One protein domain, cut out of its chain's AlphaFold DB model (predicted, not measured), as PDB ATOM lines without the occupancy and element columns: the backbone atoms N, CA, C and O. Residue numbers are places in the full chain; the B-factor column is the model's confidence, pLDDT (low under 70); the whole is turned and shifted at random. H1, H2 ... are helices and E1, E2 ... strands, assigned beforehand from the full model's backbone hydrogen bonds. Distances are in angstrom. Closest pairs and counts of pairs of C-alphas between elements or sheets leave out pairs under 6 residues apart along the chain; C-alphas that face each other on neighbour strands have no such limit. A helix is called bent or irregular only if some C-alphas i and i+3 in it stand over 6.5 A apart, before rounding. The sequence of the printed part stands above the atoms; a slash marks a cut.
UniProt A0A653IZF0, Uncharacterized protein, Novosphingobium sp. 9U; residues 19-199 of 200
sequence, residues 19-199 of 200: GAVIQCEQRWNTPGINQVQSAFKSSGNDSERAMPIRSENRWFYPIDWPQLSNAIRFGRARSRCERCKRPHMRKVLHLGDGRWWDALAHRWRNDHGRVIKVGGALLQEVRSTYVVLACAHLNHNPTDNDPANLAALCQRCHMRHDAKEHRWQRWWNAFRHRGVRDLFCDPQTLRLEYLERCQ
ATOM      1  N   GLY A  19     131.481 104.356 189.925       38.72
ATOM      2  CA  GLY A  19     131.225 105.202 191.095       38.72
ATOM      3  C   GLY A  19     131.856 106.604 191.033       38.72
ATOM      4  O   GLY A  19     131.254 107.574 191.496       38.72
ATOM      5  N   ALA A  20     133.022 106.761 190.402       40.34
ATOM      6  CA  ALA A  20     133.773 108.020 190.371       40.34
ATOM      7  C   ALA A  20     133.222 109.037 189.351       40.34
ATOM      8  O   ALA A  20     133.299 110.247 189.574       40.34
ATOM      9  N   VAL A  21     132.612 108.572 188.252       43.12
ATOM     10  CA  VAL A  21     131.950 109.456 187.268       43.12
ATOM     11  C   VAL A  21     130.660 110.059 187.844       43.12
ATOM     12  O   VAL A  21     130.316 111.192 187.512       43.12
ATOM     13  N   ILE A  22     129.991 109.342 188.757       44.62
ATOM     14  CA  ILE A  22     128.761 109.781 189.436       44.62
ATOM     15  C   ILE A  22     129.068 110.776 190.575       44.62
ATOM     16  O   ILE A  22     128.342 111.752 190.750       44.62
ATOM     17  N   GLN A  23     130.168 110.606 191.318       34.78
ATOM     18  CA  GLN A  23     130.515 111.510 192.430       34.78
ATOM     19  C   GLN A  23     131.052 112.883 191.998       34.78
ATOM     20  O   GLN A  23     130.890 113.859 192.731       34.78
ATOM     21  N   CYS A  24     131.628 113.016 190.797       34.91
ATOM     22  CA  CYS A  24     132.094 114.318 190.300       34.91
ATOM     23  C   CYS A  24     130.935 115.317 190.083       34.91
ATOM     24  O   CYS A  24     131.141 116.529 190.110       34.91
ATOM     25  N   GLU A  25     129.696 114.832 189.940       38.25
ATOM     26  CA  GLU A  25     128.498 115.651 189.723       38.25
ATOM     27  C   GLU A  25     128.057 116.436 190.974       38.25
ATOM     28  O   GLU A  25     127.488 117.523 190.849       38.25
ATOM     29  N   GLN A  26     128.388 115.963 192.183       39.66
ATOM     30  CA  GLN A  26     127.978 116.618 193.435       39.66
ATOM     31  C   GLN A  26     128.678 117.965 193.679       39.66
ATOM     32  O   GLN A  26     128.162 118.793 194.423       39.66
ATOM     33  N   ARG A  27     129.816 118.232 193.019       35.34
ATOM     34  CA  ARG A  27     130.551 119.501 193.169       35.34
ATOM     35  C   ARG A  27     130.099 120.599 192.199       35.34
ATOM     36  O   ARG A  27     130.371 121.767 192.448       35.34
ATOM     37  N   TRP A  28     129.403 120.244 191.115       39.50
ATOM     38  CA  TRP A  28     128.912 121.196 190.102       39.50
ATOM     39  C   TRP A  28     127.416 121.500 190.219       39.50
ATOM     40  O   TRP A  28     126.900 122.322 189.464       39.50
ATOM     41  N   ASN A  29     126.718 120.824 191.136       37.44
ATOM     42  CA  ASN A  29     125.264 120.870 191.260       37.44
ATOM     43  C   ASN A  29     124.810 121.296 192.668       37.44
ATOM     44  O   ASN A  29     123.782 120.831 193.154       37.44
ATOM     45  N   THR A  30     125.564 122.176 193.336       36.56
ATOM     46  CA  THR A  30     125.090 122.829 194.562       36.56
ATOM     47  C   THR A  30     123.904 123.743 194.215       36.56
ATOM     48  O   THR A  30     124.034 124.596 193.331       36.56
ATOM     49  N   PRO A  31     122.739 123.599 194.869       39.94
ATOM     50  CA  PRO A  31     121.571 124.419 194.586       39.94
ATOM     51  C   PRO A  31     121.711 125.783 195.274       39.94
ATOM     52  O   PRO A  31     121.304 125.967 196.414       39.94
ATOM     53  N   GLY A  32     122.274 126.757 194.563       32.47
ATOM     54  CA  GLY A  32     122.176 128.183 194.891       32.47
ATOM     55  C   GLY A  32     121.181 128.876 193.962       32.47
ATOM     56  O   GLY A  32     121.574 129.719 193.166       32.47
ATOM     57  N   ILE A  33     119.906 128.470 193.987       43.03
ATOM     58  CA  ILE A  33     118.866 128.981 193.070       43.03
ATOM     59  C   ILE A  33     118.255 130.329 193.507       43.03
ATOM     60  O   ILE A  33     117.511 130.918 192.736       43.03
ATOM     61  N   ASN A  34     118.626 130.914 194.650       35.06
ATOM     62  CA  ASN A  34     117.992 132.152 195.129       35.06
ATOM     63  C   ASN A  34     118.988 133.269 195.488       35.06
ATOM     64  O   ASN A  34     119.022 133.671 196.642       35.06
ATOM     65  N   GLN A  35     119.785 133.781 194.535       37.66
ATOM     66  CA  GLN A  35     120.301 135.170 194.588       37.66
ATOM     67  C   GLN A  35     121.065 135.589 193.314       37.66
ATOM     68  O   GLN A  35     122.260 135.836 193.338       37.66
ATOM     69  N   VAL A  36     120.378 135.709 192.177       32.88
ATOM     70  CA  VAL A  36     120.829 136.589 191.073       32.88
ATOM     71  C   VAL A  36     119.619 137.252 190.407       32.88
ATOM     72  O   VAL A  36     119.463 137.256 189.193       32.88
ATOM     73  N   GLN A  37     118.720 137.806 191.219       36.97
ATOM     74  CA  GLN A  37     117.701 138.755 190.765       36.97
ATOM     75  C   GLN A  37     118.051 140.155 191.274       36.97
ATOM     76  O   GLN A  37     117.319 140.708 192.078       36.97
ATOM     77  N   SER A  38     119.188 140.717 190.853       35.66
ATOM     78  CA  SER A  38     119.446 142.167 190.943       35.66
ATOM     79  C   SER A  38     120.846 142.503 190.428       35.66
ATOM     80  O   SER A  38     121.776 142.607 191.220       35.66
ATOM     81  N   ALA A  39     121.005 142.643 189.110       32.94
ATOM     82  CA  ALA A  39     121.953 143.570 188.466       32.94
ATOM     83  C   ALA A  39     122.070 143.255 186.967       32.94
ATOM     84  O   ALA A  39     123.136 142.911 186.469       32.94
ATOM     85  N   PHE A  40     120.980 143.396 186.218       35.09
ATOM     86  CA  PHE A  40     121.100 143.729 184.801       35.09
ATOM     87  C   PHE A  40     120.382 145.056 184.623       35.09
ATOM     88  O   PHE A  40     119.173 145.125 184.419       35.09
ATOM     89  N   LYS A  41     121.144 146.126 184.873       35.47
ATOM     90  CA  LYS A  41     120.721 147.492 184.594       35.47
ATOM     91  C   LYS A  41     120.402 147.572 183.105       35.47
ATOM     92  O   LYS A  41     121.206 147.185 182.263       35.47
ATOM     93  N   SER A  42     119.206 148.063 182.827       47.69
ATOM     94  CA  SER A  42     118.735 148.503 181.527       47.69
ATOM     95  C   SER A  42     119.728 149.475 180.892       47.69
ATOM     96  O   SER A  42     119.881 150.603 181.363       47.69
ATOM     97  N   SER A  43     120.363 149.061 179.802       37.62
ATOM     98  CA  SER A  43     121.022 149.983 178.882       37.62
ATOM     99  C   SER A  43     121.085 149.378 177.482       37.62
ATOM    100  O   SER A  43     121.894 148.491 177.234       37.62
ATOM    101  N   GLY A  44     120.253 149.915 176.586       33.59
ATOM    102  CA  GLY A  44     120.511 149.954 175.145       33.59
ATOM    103  C   GLY A  44     120.044 148.749 174.327       33.59
ATOM    104  O   GLY A  44     120.671 147.705 174.346       33.59
ATOM    105  N   ASN A  45     118.967 148.962 173.565       46.28
ATOM    106  CA  ASN A  45     118.581 148.309 172.306       46.28
ATOM    107  C   ASN A  45     119.413 147.075 171.865       46.28
ATOM    108  O   ASN A  45     120.291 147.160 171.007       46.28
ATOM    109  N   ASP A  46     119.082 145.903 172.413       43.91
ATOM    110  CA  ASP A  46     119.657 144.600 172.029       43.91
ATOM    111  C   ASP A  46     119.016 144.012 170.751       43.91
ATOM    112  O   ASP A  46     119.401 142.948 170.276       43.91
ATOM    113  N   SER A  47     118.030 144.696 170.159       45.59
ATOM    114  CA  SER A  47     117.298 144.224 168.972       45.59
ATOM    115  C   SER A  47     118.083 144.337 167.658       45.59
ATOM    116  O   SER A  47     117.610 143.869 166.622       45.59
ATOM    117  N   GLU A  48     119.267 144.957 167.672       45.34
ATOM    118  CA  GLU A  48     120.051 145.246 166.463       45.34
ATOM    119  C   GLU A  48     121.406 144.517 166.400       45.34
ATOM    120  O   GLU A  48     122.014 144.424 165.333       45.34
ATOM    121  N   ARG A  49     121.856 143.901 167.502       49.09
ATOM    122  CA  ARG A  49     123.030 143.018 167.514       49.09
ATOM    123  C   ARG A  49     122.603 141.553 167.572       49.09
ATOM    124  O   ARG A  49     121.888 141.129 168.464       49.09
ATOM    125  N   ALA A  50     123.167 140.763 166.661       48.88
ATOM    126  CA  ALA A  50     123.284 139.306 166.751       48.88
ATOM    127  C   ALA A  50     122.034 138.464 166.429       48.88
ATOM    128  O   ALA A  50     121.627 137.589 167.188       48.88
ATOM    129  N   MET A  51     121.542 138.576 165.197       51.44
ATOM    130  CA  MET A  51     121.068 137.379 164.499       51.44
ATOM    131  C   MET A  51     122.173 136.963 163.522       51.44
ATOM    132  O   MET A  51     122.444 137.724 162.597       51.44
ATOM    133  N   PRO A  52     122.842 135.802 163.689       62.66
ATOM    134  CA  PRO A  52     123.797 135.278 162.709       62.66
ATOM    135  C   PRO A  52     123.048 134.734 161.478       62.66
ATOM    136  O   PRO A  52     123.228 133.595 161.055       62.66
ATOM    137  N   ILE A  53     122.143 135.546 160.942       68.06
ATOM    138  CA  ILE A  53     121.357 135.314 159.742       68.06
ATOM    139  C   ILE A  53     121.964 136.238 158.695       68.06
ATOM    140  O   ILE A  53     122.217 137.412 158.969       68.06
ATOM    141  N   ARG A  54     122.239 135.703 157.504       68.31
ATOM    142  CA  ARG A  54     122.731 136.521 156.394       68.31
ATOM    143  C   ARG A  54     121.742 137.656 156.124       68.31
ATOM    144  O   ARG A  54     120.534 137.429 156.207       68.31
ATOM    145  N   SER A  55     122.234 138.855 155.823       77.56
ATOM    146  CA  SER A  55     121.392 140.047 155.662       77.56
ATOM    147  C   SER A  55     120.275 139.837 154.641       77.56
ATOM    148  O   SER A  55     119.162 140.306 154.861       77.56
ATOM    149  N   GLU A  56     120.534 139.064 153.584       79.25
ATOM    150  CA  GLU A  56     119.559 138.755 152.534       79.25
ATOM    151  C   GLU A  56     118.376 137.923 153.050       79.25
ATOM    152  O   GLU A  56     117.270 138.030 152.532       79.25
ATOM    153  N   ASN A  57     118.580 137.132 154.108       81.25
ATOM    154  CA  ASN A  57     117.563 136.236 154.654       81.25
ATOM    155  C   ASN A  57     116.759 136.862 155.797       81.25
ATOM    156  O   ASN A  57     115.810 136.238 156.266       81.25
ATOM    157  N   ARG A  58     117.124 138.063 156.269       81.19
ATOM    158  CA  ARG A  58     116.490 138.699 157.436       81.19
ATOM    159  C   ARG A  58     114.982 138.887 157.248       81.19
ATOM    160  O   ARG A  58     114.235 138.704 158.197       81.19
ATOM    161  N   TRP A  59     114.554 139.184 156.023       82.31
ATOM    162  CA  TRP A  59     113.159 139.471 155.674       82.31
ATOM    163  C   TRP A  59     112.232 138.250 155.700       82.31
ATOM    164  O   TRP A  59     111.019 138.419 155.743       82.31
ATOM    165  N   PHE A  60     112.773 137.026 155.687       83.62
ATOM    166  CA  PHE A  60     111.965 135.804 155.791       83.62
ATOM    167  C   PHE A  60     111.496 135.515 157.219       83.62
ATOM    168  O   PHE A  60     110.587 134.711 157.420       83.62
ATOM    169  N   TYR A  61     112.113 136.169 158.203       83.12
ATOM    170  CA  TYR A  61     111.773 136.023 159.606       83.12
ATOM    171  C   TYR A  61     110.844 137.166 160.012       83.12
ATOM    172  O   TYR A  61     111.148 138.329 159.725       83.12
ATOM    173  N   PRO A  62     109.725 136.869 160.687       86.31
ATOM    174  CA  PRO A  62     108.827 137.909 161.148       86.31
ATOM    175  C   PRO A  62     109.501 138.730 162.259       86.31
ATOM    176  O   PRO A  62     110.453 138.286 162.907       86.31
ATOM    177  N   ILE A  63     109.009 139.951 162.481       87.06
ATOM    178  CA  ILE A  63     109.582 140.893 163.462       87.06
ATOM    179  C   ILE A  63     109.593 140.286 164.876       87.06
ATOM    180  O   ILE A  63     110.509 140.538 165.659       87.06
ATOM    181  N   ASP A  64     108.609 139.444 165.183       89.19
ATOM    182  CA  ASP A  64     108.432 138.742 166.454       89.19
ATOM    183  C   ASP A  64     109.152 137.379 166.519       89.19
ATOM    184  O   ASP A  64     108.901 136.572 167.419       89.19
ATOM    185  N   TRP A  65     110.090 137.103 165.604       90.00
ATOM    186  CA  TRP A  65     110.867 135.861 165.608       90.00
ATOM    187  C   TRP A  65     111.507 135.511 166.967       90.00
ATOM    188  O   TRP A  65     111.452 134.338 167.353       90.00
ATOM    189  N   PRO A  66     112.093 136.453 167.742       90.62
ATOM    190  CA  PRO A  66     112.616 136.138 169.072       90.62
ATOM    191  C   PRO A  66     111.553 135.549 170.010       90.62
ATOM    192  O   PRO A  66     111.824 134.581 170.727       90.62
ATOM    193  N   GLN A  67     110.338 136.095 169.981       93.81
ATOM    194  CA  GLN A  67     109.200 135.666 170.785       93.81
ATOM    195  C   GLN A  67     108.711 134.293 170.328       93.81
ATOM    196  O   GLN A  67     108.600 133.386 171.156       93.81
ATOM    197  N   LEU A  68     108.515 134.105 169.019       93.75
ATOM    198  CA  LEU A  68     108.113 132.825 168.435       93.75
ATOM    199  C   LEU A  68     109.124 131.717 168.768       93.75
ATOM    200  O   LEU A  68     108.775 130.673 169.320       93.75
ATOM    201  N   SER A  69     110.412 131.975 168.537       93.75
ATOM    202  CA  SER A  69     111.500 131.045 168.850       93.75
ATOM    203  C   SER A  69     111.563 130.692 170.341       93.75
ATOM    204  O   SER A  69     111.814 129.536 170.695       93.75
ATOM    205  N   ASN A  70     111.326 131.659 171.234       94.44
ATOM    206  CA  ASN A  70     111.256 131.415 172.677       94.44
ATOM    207  C   ASN A  70     110.029 130.574 173.056       94.44
ATOM    208  O   ASN A  70     110.161 129.635 173.847       94.44
ATOM    209  N   ALA A  71     108.865 130.855 172.468       96.44
ATOM    210  CA  ALA A  71     107.643 130.088 172.694       96.44
ATOM    211  C   ALA A  71     107.829 128.613 172.310       96.44
ATOM    212  O   ALA A  71     107.439 127.724 173.069       96.44
ATOM    213  N   ILE A  72     108.516 128.337 171.197       97.12
ATOM    214  CA  ILE A  72     108.843 126.969 170.776       97.12
ATOM    215  C   ILE A  72     109.888 126.327 171.702       97.12
ATOM    216  O   ILE A  72     109.648 125.251 172.253       97.12
ATOM    217  N   ARG A  73     111.044 126.973 171.919       97.00
ATOM    218  CA  ARG A  73     112.180 126.371 172.650       97.00
ATOM    219  C   ARG A  73     111.945 126.209 174.147       97.00
ATOM    220  O   ARG A  73     112.381 125.215 174.732       97.00
ATOM    221  N   PHE A  74     111.302 127.182 174.775       96.12
ATOM    222  CA  PHE A  74     111.197 127.258 176.231       96.12
ATOM    223  C   PHE A  74     109.771 127.030 176.720       96.12
ATOM    224  O   PHE A  74     109.597 126.396 177.757       96.12
ATOM    225  N   GLY A  75     108.768 127.445 175.944       96.56
ATOM    226  CA  GLY A  75     107.364 127.135 176.213       96.56
ATOM    227  C   GLY A  75     107.028 125.684 175.866       96.56
ATOM    228  O   GLY A  75     107.002 124.813 176.737       96.56
ATOM    229  N   ARG A  76     106.808 125.401 174.576       96.81
ATOM    230  CA  ARG A  76     106.349 124.091 174.084       96.81
ATOM    231  C   ARG A  76     107.326 122.969 174.424       96.81
ATOM    232  O   ARG A  76     106.947 121.962 175.020       96.81
ATOM    233  N   ALA A  77     108.596 123.163 174.089       96.31
ATOM    234  CA  ALA A  77     109.620 122.148 174.276       96.31
ATOM    235  C   ALA A  77     110.156 122.068 175.719       96.31
ATOM    236  O   ALA A  77     110.970 121.193 176.027       96.31
ATOM    237  N   ARG A  78     109.707 122.964 176.615       97.06
ATOM    238  CA  ARG A  78     110.097 123.020 178.036       97.06
ATOM    239  C   ARG A  78     111.615 122.981 178.234       97.06
ATOM    240  O   ARG A  78     112.129 122.223 179.062       97.06
ATOM    241  N   SER A  79     112.345 123.749 177.425       96.69
ATOM    242  CA  SER A  79     113.813 123.834 177.458       96.69
ATOM    243  C   SER A  79     114.521 122.499 177.204       96.69
ATOM    244  O   SER A  79     115.619 122.257 177.714       96.69
ATOM    245  N   ARG A  80     113.918 121.606 176.412       97.06
ATOM    246  CA  ARG A  80     114.500 120.317 176.014       97.06
ATOM    247  C   ARG A  80     114.402 120.134 174.509       97.06
ATOM    248  O   ARG A  80     113.434 120.537 173.888       97.06
ATOM    249  N   CYS A  81     115.394 119.477 173.916       97.69
ATOM    250  CA  CYS A  81     115.325 119.107 172.504       97.69
ATOM    251  C   CYS A  81     114.109 118.202 172.257       97.69
ATOM    252  O   CYS A  81     113.986 117.159 172.903       97.69
ATOM    253  N   GLU A  82     113.253 118.542 171.297       97.56
ATOM    254  CA  GLU A  82     112.032 117.775 171.017       97.56
ATOM    255  C   GLU A  82     112.344 116.364 170.506       97.56
ATOM    256  O   GLU A  82     111.617 115.426 170.838       97.56
ATOM    257  N   ARG A  83     113.494 116.196 169.835       96.31
ATOM    258  CA  ARG A  83     113.979 114.915 169.304       96.31
ATOM    259  C   ARG A  83     114.707 114.053 170.337       96.31
ATOM    260  O   ARG A  83     114.299 112.929 170.582       96.31
ATOM    261  N   CYS A  84     115.788 114.547 170.947       95.94
ATOM    262  CA  CYS A  84     116.653 113.723 171.812       95.94
ATOM    263  C   CYS A  84     116.480 113.960 173.318       95.94
ATOM    264  O   CYS A  84     117.126 113.279 174.113       95.94
ATOM    265  N   LYS A  85     115.635 114.920 173.717       96.88
ATOM    266  CA  LYS A  85     115.336 115.310 175.110       96.88
ATOM    267  C   LYS A  85     116.493 115.922 175.913       96.88
ATOM    268  O   LYS A  85     116.312 116.204 177.099       96.88
ATOM    269  N   ARG A  86     117.648 116.192 175.286       96.50
ATOM    270  CA  ARG A  86     118.767 116.904 175.930       96.50
ATOM    271  C   ARG A  86     118.309 118.282 176.444       96.50
ATOM    272  O   ARG A  86     117.683 119.009 175.667       96.50
ATOM    273  N   PRO A  87     118.608 118.639 177.704       96.81
ATOM    274  CA  PRO A  87     118.215 119.921 178.283       96.81
ATOM    275  C   PRO A  87     119.064 121.086 177.757       96.81
ATOM    276  O   PRO A  87     120.250 120.923 177.481       96.81
ATOM    277  N   HIS A  88     118.452 122.262 177.630       96.56
ATOM    278  CA  HIS A  88     119.111 123.512 177.247       96.56
ATOM    279  C   HIS A  88     120.069 124.021 178.336       96.56
ATOM    280  O   HIS A  88     119.780 123.878 179.521       96.56
ATOM    281  N   MET A  89     121.185 124.639 177.932       95.50
ATOM    282  CA  MET A  89     122.210 125.235 178.805       95.50
ATOM    283  C   MET A  89     122.792 124.280 179.853       95.50
ATOM    284  O   MET A  89     123.194 124.681 180.946       95.50
ATOM    285  N   ARG A  90     122.858 122.988 179.529       95.00
ATOM    286  CA  ARG A  90     123.446 121.968 180.400       95.00
ATOM    287  C   ARG A  90     124.574 121.243 179.688       95.00
ATOM    288  O   ARG A  90     124.513 120.991 178.484       95.00
ATOM    289  N   LYS A  91     125.606 120.890 180.451       95.44
ATOM    290  CA  LYS A  91     126.670 120.001 179.989       95.44
ATOM    291  C   LYS A  91     126.167 118.562 180.102       95.44
ATOM    292  O   LYS A  91     125.739 118.156 181.175       95.44
ATOM    293  N   VAL A  92     126.185 117.818 178.999       94.19
ATOM    294  CA  VAL A  92     125.737 116.416 178.957       94.19
ATOM    295  C   VAL A  92     126.887 115.497 178.578       94.19
ATOM    296  O   VAL A  92     127.684 115.834 177.698       94.19
ATOM    297  N   LEU A  93     126.939 114.324 179.206       94.12
ATOM    298  CA  LEU A  93     127.863 113.251 178.847       94.12
ATOM    299  C   LEU A  93     127.282 112.420 177.699       94.12
ATOM    300  O   LEU A  93     126.080 112.146 177.665       94.12
ATOM    301  N   HIS A  94     128.115 112.027 176.740       92.88
ATOM    302  CA  HIS A  94     127.690 111.237 175.589       92.88
ATOM    303  C   HIS A  94     128.814 110.388 174.995       92.88
ATOM    304  O   HIS A  94     129.990 110.723 175.105       92.88
ATOM    305  N   LEU A  95     128.429 109.348 174.254       90.50
ATOM    306  CA  LEU A  95     129.355 108.394 173.619       90.50
ATOM    307  C   LEU A  95     129.779 108.802 172.195       90.50
ATOM    308  O   LEU A  95     130.481 108.082 171.501       90.50
ATOM    309  N   GLY A  96     129.315 109.957 171.709       87.75
ATOM    310  CA  GLY A  96     129.684 110.500 170.391       87.75
ATOM    311  C   GLY A  96     128.800 110.015 169.236       87.75
ATOM    312  O   GLY A  96     128.547 110.780 168.302       87.75
ATOM    313  N   ASP A  97     128.216 108.825 169.349       87.25
ATOM    314  CA  ASP A  97     127.228 108.261 168.412       87.25
ATOM    315  C   ASP A  97     125.818 108.876 168.541       87.25
ATOM    316  O   ASP A  97     125.020 108.855 167.605       87.25
ATOM    317  N   GLY A  98     125.550 109.567 169.649       89.31
ATOM    318  CA  GLY A  98     124.287 110.249 169.931       89.31
ATOM    319  C   GLY A  98     123.671 109.824 171.255       89.31
ATOM    320  O   GLY A  98     122.920 110.614 171.838       89.31
ATOM    321  N   ARG A  99     124.070 108.656 171.773       93.31
ATOM    322  CA  ARG A  99     123.692 108.194 173.105       93.31
ATOM    323  C   ARG A  99     124.241 109.128 174.167       93.31
ATOM    324  O   ARG A  99     125.390 109.565 174.078       93.31
ATOM    325  N   TRP A 100     123.415 109.466 175.146       94.75
ATOM    326  CA  TRP A 100     123.757 110.436 176.180       94.75
ATOM    327  C   TRP A 100     123.174 110.049 177.535       94.75
ATOM    328  O   TRP A 100     122.169 109.340 177.605       94.75
ATOM    329  N   TRP A 101     123.839 110.494 178.596       94.25
ATOM    330  CA  TRP A 101     123.436 110.241 179.972       94.25
ATOM    331  C   TRP A 101     122.440 111.300 180.444       94.25
ATOM    332  O   TRP A 101     122.759 112.490 180.478       94.25
ATOM    333  N   ASP A 102     121.239 110.864 180.812       93.94
ATOM    334  CA  ASP A 102     120.241 111.698 181.471       93.94
ATOM    335  C   ASP A 102     120.483 111.669 182.982       93.94
ATOM    336  O   ASP A 102     120.055 110.738 183.665       93.94
ATOM    337  N   ALA A 103     121.175 112.695 183.482       89.75
ATOM    338  CA  ALA A 103     121.526 112.833 184.893       89.75
ATOM    339  C   ALA A 103     120.304 112.864 185.820       89.75
ATOM    340  O   ALA A 103     120.344 112.295 186.901       89.75
ATOM    341  N   LEU A 104     119.191 113.463 185.381       87.69
ATOM    342  CA  LEU A 104     117.975 113.554 186.198       87.69
ATOM    343  C   LEU A 104     117.262 112.205 186.315       87.69
ATOM    344  O   LEU A 104     116.674 111.897 187.343       87.69
ATOM    345  N   ALA A 105     117.282 111.411 185.244       89.19
ATOM    346  CA  ALA A 105     116.631 110.104 185.213       89.19
ATOM    347  C   ALA A 105     117.571 108.948 185.595       89.19
ATOM    348  O   ALA A 105     117.111 107.807 185.638       89.19
ATOM    349  N   HIS A 106     118.862 109.229 185.807       89.81
ATOM    350  CA  HIS A 106     119.943 108.257 185.996       89.81
ATOM    351  C   HIS A 106     119.938 107.136 184.943       89.81
ATOM    352  O   HIS A 106     120.051 105.948 185.259       89.81
ATOM    353  N   ARG A 107     119.736 107.498 183.669       93.12
ATOM    354  CA  ARG A 107     119.564 106.534 182.569       93.12
ATOM    355  C   ARG A 107     120.239 107.001 181.289       93.12
ATOM    356  O   ARG A 107     120.274 108.188 180.975       93.12
ATOM    357  N   TRP A 108     120.688 106.045 180.484       93.44
ATOM    358  CA  TRP A 108     121.127 106.320 179.121       93.44
ATOM    359  C   TRP A 108     119.932 106.503 178.189       93.44
ATOM    360  O   TRP A 108     118.940 105.775 178.265       93.44
ATOM    361  N   ARG A 109     120.048 107.457 177.266       94.88
ATOM    362  CA  ARG A 109     119.101 107.673 176.172       94.88
ATOM    363  C   ARG A 109     119.795 107.573 174.826       94.88
ATOM    364  O   ARG A 109     120.974 107.897 174.711       94.88
ATOM    365  N   ASN A 110     119.058 107.155 173.805       94.00
ATOM    366  CA  ASN A 110     119.522 107.207 172.423       94.00
ATOM    367  C   ASN A 110     119.371 108.616 171.815       94.00
ATOM    368  O   ASN A 110     118.948 109.577 172.464       94.00
ATOM    369  N   ASP A 111     119.715 108.736 170.537       90.62
ATOM    370  CA  ASP A 111     119.613 109.962 169.743       90.62
ATOM    371  C   ASP A 111     118.163 110.429 169.478       90.62
ATOM    372  O   ASP A 111     117.956 111.579 169.091       90.62
ATOM    373  N   HIS A 112     117.170 109.581 169.758       93.38
ATOM    374  CA  HIS A 112     115.729 109.869 169.713       93.38
ATOM    375  C   HIS A 112     115.111 110.036 171.114       93.38
ATOM    376  O   HIS A 112     113.892 110.046 171.271       93.38
ATOM    377  N   GLY A 113     115.938 110.121 172.162       92.69
ATOM    378  CA  GLY A 113     115.482 110.334 173.535       92.69
ATOM    379  C   GLY A 113     114.835 109.117 174.204       92.69
ATOM    380  O   GLY A 113     114.380 109.233 175.345       92.69
ATOM    381  N   ARG A 114     114.815 107.950 173.551       94.44
ATOM    382  CA  ARG A 114     114.342 106.691 174.144       94.44
ATOM    383  C   ARG A 114     115.372 106.168 175.137       94.44
ATOM    384  O   ARG A 114     116.570 106.254 174.880       94.44
ATOM    385  N   VAL A 115     114.900 105.630 176.256       94.12
ATOM    386  CA  VAL A 115     115.757 105.026 177.284       94.12
ATOM    387  C   VAL A 115     116.369 103.735 176.746       94.12
ATOM    388  O   VAL A 115     115.678 102.935 176.122       94.12
ATOM    389  N   ILE A 116     117.659 103.534 176.997       92.31
ATOM    390  CA  ILE A 116     118.413 102.355 176.568       92.31
ATOM    391  C   ILE A 116     119.297 101.838 177.702       92.31
ATOM    392  O   ILE A 116     119.662 102.578 178.617       92.31
ATOM    393  N   LYS A 117     119.686 100.566 177.614       87.56
ATOM    394  CA  LYS A 117     120.778  99.999 178.409       87.56
ATOM    395  C   LYS A 117     122.066 100.086 177.591       87.56
ATOM    396  O   LYS A 117     122.055  99.816 176.392       87.56
ATOM    397  N   VAL A 118     123.162 100.481 178.224       80.12
ATOM    398  CA  VAL A 118     124.490 100.538 177.602       80.12
ATOM    399  C   VAL A 118     125.366  99.512 178.314       80.12
ATOM    400  O   VAL A 118     125.431  99.520 179.539       80.12
ATOM    401  N   GLY A 119     125.978  98.595 177.558       72.94
ATOM    402  CA  GLY A 119     126.891  97.587 178.106       72.94
ATOM    403  C   GLY A 119     128.230  98.191 178.548       72.94
ATOM    404  O   GLY A 119     128.675  99.188 177.979       72.94
ATOM    405  N   GLY A 120     128.887  97.573 179.535       61.75
ATOM    406  CA  GLY A 120     130.080  98.120 180.203       61.75
ATOM    407  C   GLY A 120     131.278  98.421 179.290       61.75
ATOM    408  O   GLY A 120     132.012  99.370 179.542       61.75
ATOM    409  N   ALA A 121     131.437  97.698 178.176       56.03
ATOM    410  CA  ALA A 121     132.547  97.897 177.237       56.03
ATOM    411  C   ALA A 121     132.471  99.208 176.420       56.03
ATOM    412  O   ALA A 121     133.462  99.604 175.813       56.03
ATOM    413  N   LEU A 122     131.315  99.888 176.397       60.31
ATOM    414  CA  LEU A 122     131.057 101.076 175.566       60.31
ATOM    415  C   LEU A 122     131.460 102.410 176.219       60.31
ATOM    416  O   LEU A 122     131.340 103.455 175.585       60.31
ATOM    417  N   LEU A 123     131.923 102.395 177.472       62.47
ATOM    418  CA  LEU A 123     132.257 103.608 178.234       62.47
ATOM    419  C   LEU A 123     133.713 104.069 178.065       62.47
ATOM    420  O   LEU A 123     134.144 104.987 178.755       62.47
ATOM    421  N   GLN A 124     134.468 103.456 177.149       65.44
ATOM    422  CA  GLN A 124     135.899 103.736 176.967       65.44
ATOM    423  C   GLN A 124     136.181 105.177 176.506       65.44
ATOM    424  O   GLN A 124     137.252 105.703 176.794       65.44
ATOM    425  N   GLU A 125     135.212 105.847 175.867       75.75
ATOM    426  CA  GLU A 125     135.318 107.258 175.478       75.75
ATOM    427  C   GLU A 125     134.034 108.039 175.789       75.75
ATOM    428  O   GLU A 125     133.148 108.216 174.947       75.75
ATOM    429  N   VAL A 126     133.934 108.553 177.016       86.38
ATOM    430  CA  VAL A 126     132.878 109.503 177.383       86.38
ATOM    431  C   VAL A 126     133.328 110.918 177.036       86.38
ATOM    432  O   VAL A 126     134.356 111.403 177.503       86.38
ATOM    433  N   ARG A 127     132.530 111.610 176.222       90.38
ATOM    434  CA  ARG A 127     132.729 113.018 175.857       90.38
ATOM    435  C   ARG A 127     131.667 113.879 176.528       90.38
ATOM    436  O   ARG A 127     130.601 113.385 176.895       90.38
ATOM    437  N   SER A 128     131.932 115.176 176.658       93.12
ATOM    438  CA  SER A 128     130.953 116.137 177.170       93.12
ATOM    439  C   SER A 128     130.693 117.251 176.160       93.12
ATOM    440  O   SER A 128     131.608 117.693 175.472       93.12
ATOM    441  N   THR A 129     129.440 117.697 176.064       94.06
ATOM    442  CA  THR A 129     129.042 118.832 175.215       94.06
ATOM    443  C   THR A 129     128.119 119.757 175.996       94.06
ATOM    444  O   THR A 129     127.221 119.285 176.697       94.06
ATOM    445  N   TYR A 130     128.309 121.070 175.855       96.38
ATOM    446  CA  TYR A 130     127.366 122.072 176.348       96.38
ATOM    447  C   TYR A 130     126.212 122.238 175.358       96.38
ATOM    448  O   TYR A 130     126.434 122.562 174.195       96.38
ATOM    449  N   VAL A 131     124.982 121.970 175.794       96.19
ATOM    450  CA  VAL A 131     123.826 121.891 174.898       96.19
ATOM    451  C   VAL A 131     123.162 123.251 174.736       96.19
ATOM    452  O   VAL A 131     122.609 123.804 175.682       96.19
ATOM    453  N   VAL A 132     123.106 123.728 173.494       96.06
ATOM    454  CA  VAL A 132     122.291 124.883 173.093       96.06
ATOM    455  C   VAL A 132     121.148 124.404 172.195       96.06
ATOM    456  O   VAL A 132     121.336 123.502 171.374       96.06
ATOM    457  N   LEU A 133     119.954 124.976 172.390       96.62
ATOM    458  CA  LEU A 133     118.773 124.708 171.569       96.62
ATOM    459  C   LEU A 133     118.576 125.851 170.578       96.62
ATOM    460  O   LEU A 133     118.627 127.019 170.971       96.62
ATOM    461  N   ALA A 134     118.298 125.489 169.334       95.56
ATOM    462  CA  ALA A 134     117.884 126.376 168.260       95.56
ATOM    463  C   ALA A 134     116.454 126.028 167.825       95.56
ATOM    464  O   ALA A 134     115.989 124.906 168.042       95.56
ATOM    465  N   CYS A 135     115.761 127.011 167.253       95.31
ATOM    466  CA  CYS A 135     114.493 126.795 166.567       95.31
ATOM    467  C   CYS A 135     114.802 126.483 165.102       95.31
ATOM    468  O   CYS A 135     115.599 127.199 164.497       95.31
ATOM    469  N   ALA A 136     114.218 125.413 164.575       95.00
ATOM    470  CA  ALA A 136     114.492 124.891 163.244       95.00
ATOM    471  C   ALA A 136     113.194 124.700 162.460       95.00
ATOM    472  O   ALA A 136     112.226 124.179 163.014       95.00
ATOM    473  N   HIS A 137     113.201 125.063 161.180       95.12
ATOM    474  CA  HIS A 137     112.119 124.773 160.237       95.12
ATOM    475  C   HIS A 137     112.196 123.312 159.777       95.12
ATOM    476  O   HIS A 137     113.220 122.859 159.256       95.12
ATOM    477  N   LEU A 138     111.119 122.551 159.957       95.62
ATOM    478  CA  LEU A 138     111.061 121.127 159.622       95.62
ATOM    479  C   LEU A 138     111.106 120.891 158.109       95.62
ATOM    480  O   LEU A 138     111.740 119.935 157.668       95.62
ATOM    481  N   ASN A 139     110.511 121.783 157.321       94.00
ATOM    482  CA  ASN A 139     110.556 121.752 155.858       94.00
ATOM    483  C   ASN A 139     111.781 122.457 155.236       94.00
ATOM    484  O   ASN A 139     111.867 122.555 154.013       94.00
ATOM    485  N   HIS A 140     112.722 122.958 156.046       90.38
ATOM    486  CA  HIS A 140     113.878 123.758 155.604       90.38
ATOM    487  C   HIS A 140     113.526 125.039 154.819       90.38
ATOM    488  O   HIS A 140     114.410 125.624 154.185       90.38
ATOM    489  N   ASN A 141     112.267 125.487 154.853       90.31
ATOM    490  CA  ASN A 141     111.832 126.738 154.251       90.31
ATOM    491  C   ASN A 141     111.754 127.836 155.330       90.31
ATOM    492  O   ASN A 141     110.868 127.771 156.181       90.31
ATOM    493  N   PRO A 142     112.625 128.862 155.297       88.56
ATOM    494  CA  PRO A 142     112.628 129.920 156.305       88.56
ATOM    495  C   PRO A 142     111.386 130.827 156.265       88.56
ATOM    496  O   PRO A 142     111.181 131.578 157.213       88.56
ATOM    497  N   THR A 143     110.568 130.784 155.203       89.62
ATOM    498  CA  THR A 143     109.345 131.605 155.101       89.62
ATOM    499  C   THR A 143     108.140 130.995 155.812       89.62
ATOM    500  O   THR A 143     107.200 131.712 156.152       89.62
ATOM    501  N   ASP A 144     108.165 129.686 156.063       93.06
ATOM    502  CA  ASP A 144     107.072 128.965 156.707       93.06
ATOM    503  C   ASP A 144     107.247 128.966 158.228       93.06
ATOM    504  O   ASP A 144     107.810 128.047 158.826       93.06
ATOM    505  N   ASN A 145     106.778 130.037 158.857       92.19
ATOM    506  CA  ASN A 145     106.915 130.258 160.292       92.19
ATOM    507  C   ASN A 145     105.744 129.686 161.113       92.19
ATOM    508  O   ASN A 145     105.563 130.085 162.264       92.19
ATOM    509  N   ASP A 146     104.958 128.757 160.554       94.50
ATOM    510  CA  ASP A 146     103.904 128.080 161.309       94.50
ATOM    511  C   ASP A 146     104.514 127.348 162.526       94.50
ATOM    512  O   ASP A 146     105.468 126.573 162.372       94.50
ATOM    513  N   PRO A 147     103.989 127.545 163.753       94.31
ATOM    514  CA  PRO A 147     104.460 126.838 164.939       94.31
ATOM    515  C   PRO A 147     104.553 125.313 164.772       94.31
ATOM    516  O   PRO A 147     105.437 124.695 165.371       94.31
ATOM    517  N   ALA A 148     103.676 124.691 163.980       95.94
ATOM    518  CA  ALA A 148     103.700 123.261 163.678       95.94
ATOM    519  C   ALA A 148     104.886 122.851 162.785       95.94
ATOM    520  O   ALA A 148     105.386 121.734 162.922       95.94
ATOM    521  N   ASN A 149     105.370 123.751 161.923       96.75
ATOM    522  CA  ASN A 149     106.567 123.546 161.105       96.75
ATOM    523  C   ASN A 149     107.867 123.843 161.874       96.75
ATOM    524  O   ASN A 149     108.952 123.461 161.444       96.75
ATOM    525  N   LEU A 150     107.797 124.500 163.030       96.44
ATOM    526  CA  LEU A 150     108.970 124.796 163.846       96.44
ATOM    527  C   LEU A 150     109.260 123.682 164.851       96.44
ATOM    528  O   LEU A 150     108.347 123.068 165.397       96.44
ATOM    529  N   ALA A 151     110.537 123.454 165.159       97.69
ATOM    530  CA  ALA A 151     110.977 122.506 166.178       97.69
ATOM    531  C   ALA A 151     112.145 123.032 167.021       97.69
ATOM    532  O   ALA A 151     113.069 123.673 166.518       97.69
ATOM    533  N   ALA A 152     112.153 122.698 168.313       98.19
ATOM    534  CA  ALA A 152     113.271 122.997 169.204       98.19
ATOM    535  C   ALA A 152     114.307 121.865 169.165       98.19
ATOM    536  O   ALA A 152     114.126 120.800 169.766       98.19
ATOM    537  N   LEU A 153     115.431 122.094 168.487       97.88
ATOM    538  CA  LEU A 153     116.476 121.092 168.290       97.88
ATOM    539  C   LEU A 153     117.784 121.503 168.970       97.88
ATOM    540  O   LEU A 153     118.188 122.662 168.952       97.88
ATOM    541  N   CYS A 154     118.491 120.540 169.566       96.94
ATOM    542  CA  CYS A 154     119.863 120.775 170.021       96.94
ATOM    543  C   CYS A 154     120.834 120.824 168.841       96.94
ATOM    544  O   CYS A 154     120.560 120.218 167.807       96.94
ATOM    545  N   GLN A 155     122.007 121.437 169.030       94.62
ATOM    546  CA  GLN A 155     123.068 121.547 168.011       94.62
ATOM    547  C   GLN A 155     123.272 120.261 167.189       94.62
ATOM    548  O   GLN A 155     123.266 120.298 165.966       94.62
ATOM    549  N   ARG A 156     123.381 119.093 167.839       94.31
ATOM    550  CA  ARG A 156     123.549 117.807 167.138       94.31
ATOM    551  C   ARG A 156     122.339 117.440 166.274       94.31
ATOM    552  O   ARG A 156     122.510 117.051 165.123       94.31
ATOM    553  N   CYS A 157     121.138 117.474 166.853       96.25
ATOM    554  CA  CYS A 157     119.914 117.104 166.140       96.25
ATOM    555  C   CYS A 157     119.634 118.074 164.990       96.25
ATOM    556  O   CYS A 157     119.216 117.622 163.933       96.25
ATOM    557  N   HIS A 158     119.934 119.355 165.192       95.75
ATOM    558  CA  HIS A 158     119.823 120.401 164.186       95.75
ATOM    559  C   HIS A 158     120.782 120.147 163.015       95.75
ATOM    560  O   HIS A 158     120.338 119.949 161.894       95.75
ATOM    561  N   MET A 159     122.079 119.949 163.284       93.75
ATOM    562  CA  MET A 159     123.070 119.641 162.240       93.75
ATOM    563  C   MET A 159     122.749 118.372 161.437       93.75
ATOM    564  O   MET A 159     123.110 118.278 160.268       93.75
ATOM    565  N   ARG A 160     122.099 117.376 162.059       94.19
ATOM    566  CA  ARG A 160     121.631 116.163 161.367       94.19
ATOM    567  C   ARG A 160     120.410 116.423 160.494       94.19
ATOM    568  O   ARG A 160     120.340 115.839 159.419       94.19
ATOM    569  N   HIS A 161     119.467 117.231 160.979       94.44
ATOM    570  CA  HIS A 161     118.291 117.665 160.222       94.44
ATOM    571  C   HIS A 161     118.740 118.388 158.949       94.44
ATOM    572  O   HIS A 161     118.445 117.937 157.849       94.44
ATOM    573  N   ASP A 162     119.614 119.382 159.090       94.00
ATOM    574  CA  ASP A 162     120.065 120.218 157.970       94.00
ATOM    575  C   ASP A 162     121.163 119.581 157.111       94.00
ATOM    576  O   ASP A 162     121.654 120.191 156.167       94.00
ATOM    577  N   ALA A 163     121.606 118.356 157.411       93.31
ATOM    578  CA  ALA A 163     122.785 117.773 156.770       93.31
ATOM    579  C   ALA A 163     122.653 117.680 155.241       93.31
ATOM    580  O   ALA A 163     123.626 117.936 154.528       93.31
ATOM    581  N   LYS A 164     121.469 117.300 154.740       89.50
ATOM    582  CA  LYS A 164     121.188 117.193 153.299       89.50
ATOM    583  C   LYS A 164     121.162 118.571 152.647       89.50
ATOM    584  O   LYS A 164     121.868 118.793 151.668       89.50
ATOM    585  N   GLU A 165     120.439 119.498 153.262       91.00
ATOM    586  CA  GLU A 165     120.322 120.875 152.796       91.00
ATOM    587  C   GLU A 165     121.684 121.584 152.770       91.00
ATOM    588  O   GLU A 165     122.062 122.197 151.776       91.00
ATOM    589  N   HIS A 166     122.512 121.402 153.799       91.38
ATOM    590  CA  HIS A 166     123.879 121.917 153.825       91.38
ATOM    591  C   HIS A 166     124.782 121.289 152.753       91.38
ATOM    592  O   HIS A 166     125.701 121.949 152.264       91.38
ATOM    593  N   ARG A 167     124.590 120.012 152.386       91.75
ATOM    594  CA  ARG A 167     125.312 119.411 151.249       91.75
ATOM    595  C   ARG A 167     124.892 120.060 149.933       91.75
ATOM    596  O   ARG A 167     125.778 120.497 149.201       91.75
ATOM    597  N   TRP A 168     123.585 120.200 149.704       88.25
ATOM    598  CA  TRP A 168     123.034 120.897 148.543       88.25
ATOM    599  C   TRP A 168     123.577 122.325 148.435       88.25
ATOM    600  O   TRP A 168     124.188 122.676 147.435       88.25
ATOM    601  N   GLN A 169     123.460 123.129 149.493       87.81
ATOM    602  CA  GLN A 169     123.915 124.520 149.484       87.81
ATOM    603  C   GLN A 169     125.423 124.650 149.249       87.81
ATOM    604  O   GLN A 169     125.857 125.575 148.564       87.81
ATOM    605  N   ARG A 170     126.248 123.748 149.802       89.81
ATOM    606  CA  ARG A 170     127.696 123.734 149.525       89.81
ATOM    607  C   ARG A 170     127.981 123.429 148.059       89.81
ATOM    608  O   ARG A 170     128.800 124.119 147.457       89.81
ATOM    609  N   TRP A 171     127.296 122.434 147.498       87.31
ATOM    610  CA  TRP A 171     127.406 122.097 146.085       87.31
ATOM    611  C   TRP A 171     126.953 123.265 145.202       87.31
ATOM    612  O   TRP A 171     127.741 123.743 144.393       87.31
ATOM    613  N   TRP A 172     125.753 123.802 145.437       84.50
ATOM    614  CA  TRP A 172     125.170 124.903 144.668       84.50
ATOM    615  C   TRP A 172     126.044 126.153 144.699       84.50
ATOM    616  O   TRP A 172     126.320 126.745 143.662       84.50
ATOM    617  N   ASN A 173     126.557 126.536 145.873       84.62
ATOM    618  CA  ASN A 173     127.447 127.691 145.983       84.62
ATOM    619  C   ASN A 173     128.763 127.498 145.224       84.62
ATOM    620  O   ASN A 173     129.293 128.473 144.704       84.62
ATOM    621  N   ALA A 174     129.285 126.275 145.140       84.31
ATOM    622  CA  ALA A 174     130.473 125.982 144.342       84.31
ATOM    623  C   ALA A 174     130.157 125.841 142.841       84.31
ATOM    624  O   ALA A 174     131.041 126.038 142.010       84.31
ATOM    625  N   PHE A 175     128.934 125.447 142.493       79.25
ATOM    626  CA  PHE A 175     128.475 125.229 141.123       79.25
ATOM    627  C   PHE A 175     128.091 126.545 140.432       79.25
ATOM    628  O   PHE A 175     128.634 126.846 139.375       79.25
ATOM    629  N   ARG A 176     127.265 127.385 141.075       77.56
ATOM    630  CA  ARG A 176     126.703 128.623 140.500       77.56
ATOM    631  C   ARG A 176     127.737 129.640 140.005       77.56
ATOM    632  O   ARG A 176     127.431 130.448 139.144       77.56
ATOM    633  N   HIS A 177     128.957 129.607 140.545       71.75
ATOM    634  CA  HIS A 177     130.061 130.482 140.121       71.75
ATOM    635  C   HIS A 177     130.806 129.975 138.878       71.75
ATOM    636  O   HIS A 177     131.603 130.708 138.304       71.75
ATOM    637  N   ARG A 178     130.583 128.720 138.469       71.19
ATOM    638  CA  ARG A 178     131.251 128.069 137.328       71.19
ATOM    639  C   ARG A 178     130.359 127.955 136.082       71.19
ATOM    640  O   ARG A 178     130.858 127.589 135.021       71.19
ATOM    641  N   GLY A 179     129.071 128.281 136.191       59.91
ATOM    642  CA  GLY A 179     128.078 128.091 135.133       59.91
ATOM    643  C   GLY A 179     127.795 129.342 134.300       59.91
ATOM    644  O   GLY A 179     126.845 130.060 134.580       59.91
ATOM    645  N   VAL A 180     128.556 129.570 133.222       52.94
ATOM    646  CA  VAL A 180     128.104 130.411 132.083       52.94
ATOM    647  C   VAL A 180     127.131 129.623 131.175       52.94
ATOM    648  O   VAL A 180     126.389 130.210 130.396       52.94
ATOM    649  N   ARG A 181     127.085 128.284 131.294       51.88
ATOM    650  CA  ARG A 181     126.254 127.383 130.464       51.88
ATOM    651  C   ARG A 181     124.846 127.106 131.023       51.88
ATOM    652  O   ARG A 181     124.066 126.455 130.340       51.88
ATOM    653  N   ASP A 182     124.509 127.635 132.201       59.22
ATOM    654  CA  ASP A 182     123.311 127.268 132.979       59.22
ATOM    655  C   ASP A 182     122.200 128.328 132.972       59.22
ATOM    656  O   ASP A 182     121.338 128.324 133.848       59.22
ATOM    657  N   LEU A 183     122.181 129.233 131.986       61.09
ATOM    658  CA  LEU A 183     121.149 130.277 131.864       61.09
ATOM    659  C   LEU A 183     119.699 129.739 131.895       61.09
ATOM    660  O   LEU A 183     118.776 130.517 132.115       61.09
ATOM    661  N   PHE A 184     119.505 128.430 131.700       64.56
ATOM    662  CA  PHE A 184     118.203 127.762 131.624       64.56
ATOM    663  C   PHE A 184     117.919 126.752 132.747       64.56
ATOM    664  O   PHE A 184     116.857 126.135 132.738       64.56
ATOM    665  N   CYS A 185     118.826 126.548 133.707       66.00
ATOM    666  CA  CYS A 185     118.576 125.602 134.794       66.00
ATOM    667  C   CYS A 185     117.914 126.296 135.986       66.00
ATOM    668  O   CYS A 185     118.545 127.093 136.680       66.00
ATOM    669  N   ASP A 186     116.652 125.951 136.251       76.69
ATOM    670  CA  ASP A 186     115.953 126.404 137.451       76.69
ATOM    671  C   ASP A 186     116.613 125.820 138.725       76.69
ATOM    672  O   ASP A 186     116.708 124.594 138.876       76.69
ATOM    673  N   PRO A 187     117.058 126.667 139.676       77.62
ATOM    674  CA  PRO A 187     117.692 126.214 140.911       77.62
ATOM    675  C   PRO A 187     116.805 125.317 141.781       77.62
ATOM    676  O   PRO A 187     117.333 124.486 142.525       77.62
ATOM    677  N   GLN A 188     115.478 125.490 141.740       78.75
ATOM    678  CA  GLN A 188     114.560 124.687 142.555       78.75
ATOM    679  C   GLN A 188     114.447 123.261 142.013       78.75
ATOM    680  O   GLN A 188     114.540 122.304 142.781       78.75
ATOM    681  N   THR A 189     114.348 123.119 140.696       81.62
ATOM    682  CA  THR A 189     114.326 121.829 140.002       81.62
ATOM    683  C   THR A 189     115.607 121.040 140.288       81.62
ATOM    684  O   THR A 189     115.547 119.927 140.811       81.62
ATOM    685  N   LEU A 190     116.780 121.662 140.112       81.69
ATOM    686  CA  LEU A 190     118.063 121.021 140.428       81.69
ATOM    687  C   LEU A 190     118.197 120.636 141.913       81.69
ATOM    688  O   LEU A 190     118.825 119.626 142.243       81.69
ATOM    689  N   ARG A 191     117.622 121.433 142.826       84.38
ATOM    690  CA  ARG A 191     117.610 121.131 144.266       84.38
ATOM    691  C   ARG A 191     116.843 119.850 144.547       84.38
ATOM    692  O   ARG A 191     117.347 119.008 145.288       84.38
ATOM    693  N   LEU A 192     115.635 119.728 144.001       84.38
ATOM    694  CA  LEU A 192     114.782 118.558 144.202       84.38
ATOM    695  C   LEU A 192     115.471 117.302 143.663       84.38
ATOM    696  O   LEU A 192     115.671 116.356 144.425       84.38
ATOM    697  N   GLU A 193     115.982 117.358 142.432       84.25
ATOM    698  CA  GLU A 193     116.734 116.257 141.816       84.25
ATOM    699  C   GLU A 193     117.959 115.841 142.652       84.25
ATOM    700  O   GLU A 193     118.215 114.654 142.872       84.25
ATOM    701  N   TYR A 194     118.736 116.802 143.166       83.06
ATOM    702  CA  TYR A 194     119.892 116.500 144.014       83.06
ATOM    703  C   TYR A 194     119.486 115.851 145.340       83.06
ATOM    704  O   TYR A 194     120.141 114.910 145.805       83.06
ATOM    705  N   LEU A 195     118.433 116.367 145.981       83.38
ATOM    706  CA  LEU A 195     117.945 115.849 147.255       83.38
ATOM    707  C   LEU A 195     117.351 114.444 147.109       83.38
ATOM    708  O   LEU A 195     117.531 113.646 148.031       83.38
ATOM    709  N   GLU A 196     116.708 114.128 145.983       83.94
ATOM    710  CA  GLU A 196     116.238 112.780 145.629       83.94
ATOM    711  C   GLU A 196     117.404 111.818 145.395       83.94
ATOM    712  O   GLU A 196     117.468 110.753 146.008       83.94
ATOM    713  N   ARG A 197     118.407 112.221 144.610       81.19
ATOM    714  CA  ARG A 197     119.618 111.409 144.383       81.19
ATOM    715  C   ARG A 197     120.406 111.121 145.659       81.19
ATOM    716  O   ARG A 197     121.108 110.124 145.730       81.19
ATOM    717  N   CYS A 198     120.321 112.001 146.654       67.62
ATOM    718  CA  CYS A 198     120.924 111.806 147.974       67.62
ATOM    719  C   CYS A 198     120.068 110.951 148.933       67.62
ATOM    720  O   CYS A 198     120.474 110.766 150.088       67.62
ATOM    721  N   GLN A 199     118.852 110.559 148.536       59.94
ATOM    722  CA  GLN A 199     117.965 109.665 149.290       59.94
ATOM    723  C   GLN A 199     118.102 108.196 148.874       59.94
ATOM    724  O   GLN A 199     117.876 107.344 149.734       59.94
TER     725      GLN A 199
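AT A GLANCE: This is residues 19 to 199 of the 200 residues of an uncharacterized protein of Novosphingobium sp. 9U (UniProt A0A653IZF0). A small hairpin of two strands, E5 and E6, sits in the middle between two helices, H3 packing on it from one side and H5 from the other; H6 continues from H5 as an arm toward one end of the domain, and H7 folds back to H6. Toward the other end are two more small strand pairs, E1 with E4 and E2 with E3, while residues 26 to 46, of which 26 to 27 belong to the lone H1, stick out in a wide sweep on the way to H2. The printed part has 181 residues with seven named helices and six named strands, in the order H1 H2 H3 E1 E2 E3 H4 E4 E5 E6 H5 H6 H7. The class is mixed, helices and strands, with 88 residues in named elements, under half of the printed part, and each of the three two-stranded sheets is antiparallel. The whole is loose, with a radius of gyration of the C-alphas of 20.8 A, and only just flat, spanning 64 by 52 by 29 A.

IN THESE COORDINATES: E5 is residues 133 to 137, 13.1 A from first to last C-alpha, and E6 is residues 150 to 154, 13.2 A. C-alpha 133 is at (118.773, 124.708, 171.569). H3 is residues 65 to 76, 15.2 A, and H5 is residues 155 to 161. H6, the longest helix, is residues 163 to 175, 18.2 A, and H7 is residues 187 to 197, 15.3 A, ending with C-alpha 197 at (119.618, 111.409, 144.383). E1 is residues 90 to 94, 12.5 A, and E4 is residues 127 to 131, 12.6 A. E2 is residues 100 to 102, E3 residues 107 to 109 and H4 residues 120 to 123. H1 is residues 19 to 27, 14.5 A, beginning with C-alpha 19 at (131.225, 105.202, 191.095). H2 is residues 55 to 60 and irregular, with C-alphas 56 and 59 7.2 A apart.

HOW THE PARTS SIT: E5 and E6 form an antiparallel hairpin at 144 degrees, with N 136 and O 151 2.9 A apart and N 151 and O 136 2.8 A apart, within hydrogen-bond range. The closest C-alphas of H3 and E6 are those of Arg 73 and Ala 152, 4.9 A apart; those of H3 and E5 are Ser 69 and Cys 135, at 5.7 A. The closest C-alphas of H5 and E5 are those of Leu 133 and Gln 155, 6.4 A apart. H5 and H6 meet only through their link. H6 touches H7 with residues 164 to 168 alone, the closest C-alphas being those of Trp 168 and Arg 191, at 6.9 A; they run opposite ways at a steep tilt of 51 degrees. E4 runs on into E5 across one residue, at 68 degrees. E1 and E4 are antiparallel neighbours at 147 degrees, with N 94 and O 127 2.8 A apart, within hydrogen-bond range. The closest C-alphas of E1 and E2 are those of His 94 and Trp 100, at 4.1 A. E2 and E3 form an antiparallel hairpin at 137 degrees, with N 102 and O 107 2.8 A apart, within hydrogen-bond range. H4 is apart from E1 and E2, H2 is apart from H3, and H1 is apart from the other named elements. Every O i to N i+4 pair is within hydrogen-bond range in H5, H6 and H7; the counts are 7 of 8 in H3, 2 of 5 in H1 and 0 of 2 in H2, with O i to N i+3 counts of 3 of 6 in H1 and 2 of 3 in H2, and H4 is too short for an O i to N i+4 pair.

THE WHOLE: The two C-alphas farthest apart are those of Asn 34 and Arg 181, at 65.4 A. The printed part has no cut. The links H1 to H2, H3 to E1, E5 to E6 and H6 to H7 are long. Residues 26 to 46 and 177 to 186 stand free. The mean pLDDT of the printed part is 78.6, and residues 19 to 54, 120 to 124, 179 to 185 and 198 to 199 are under 70.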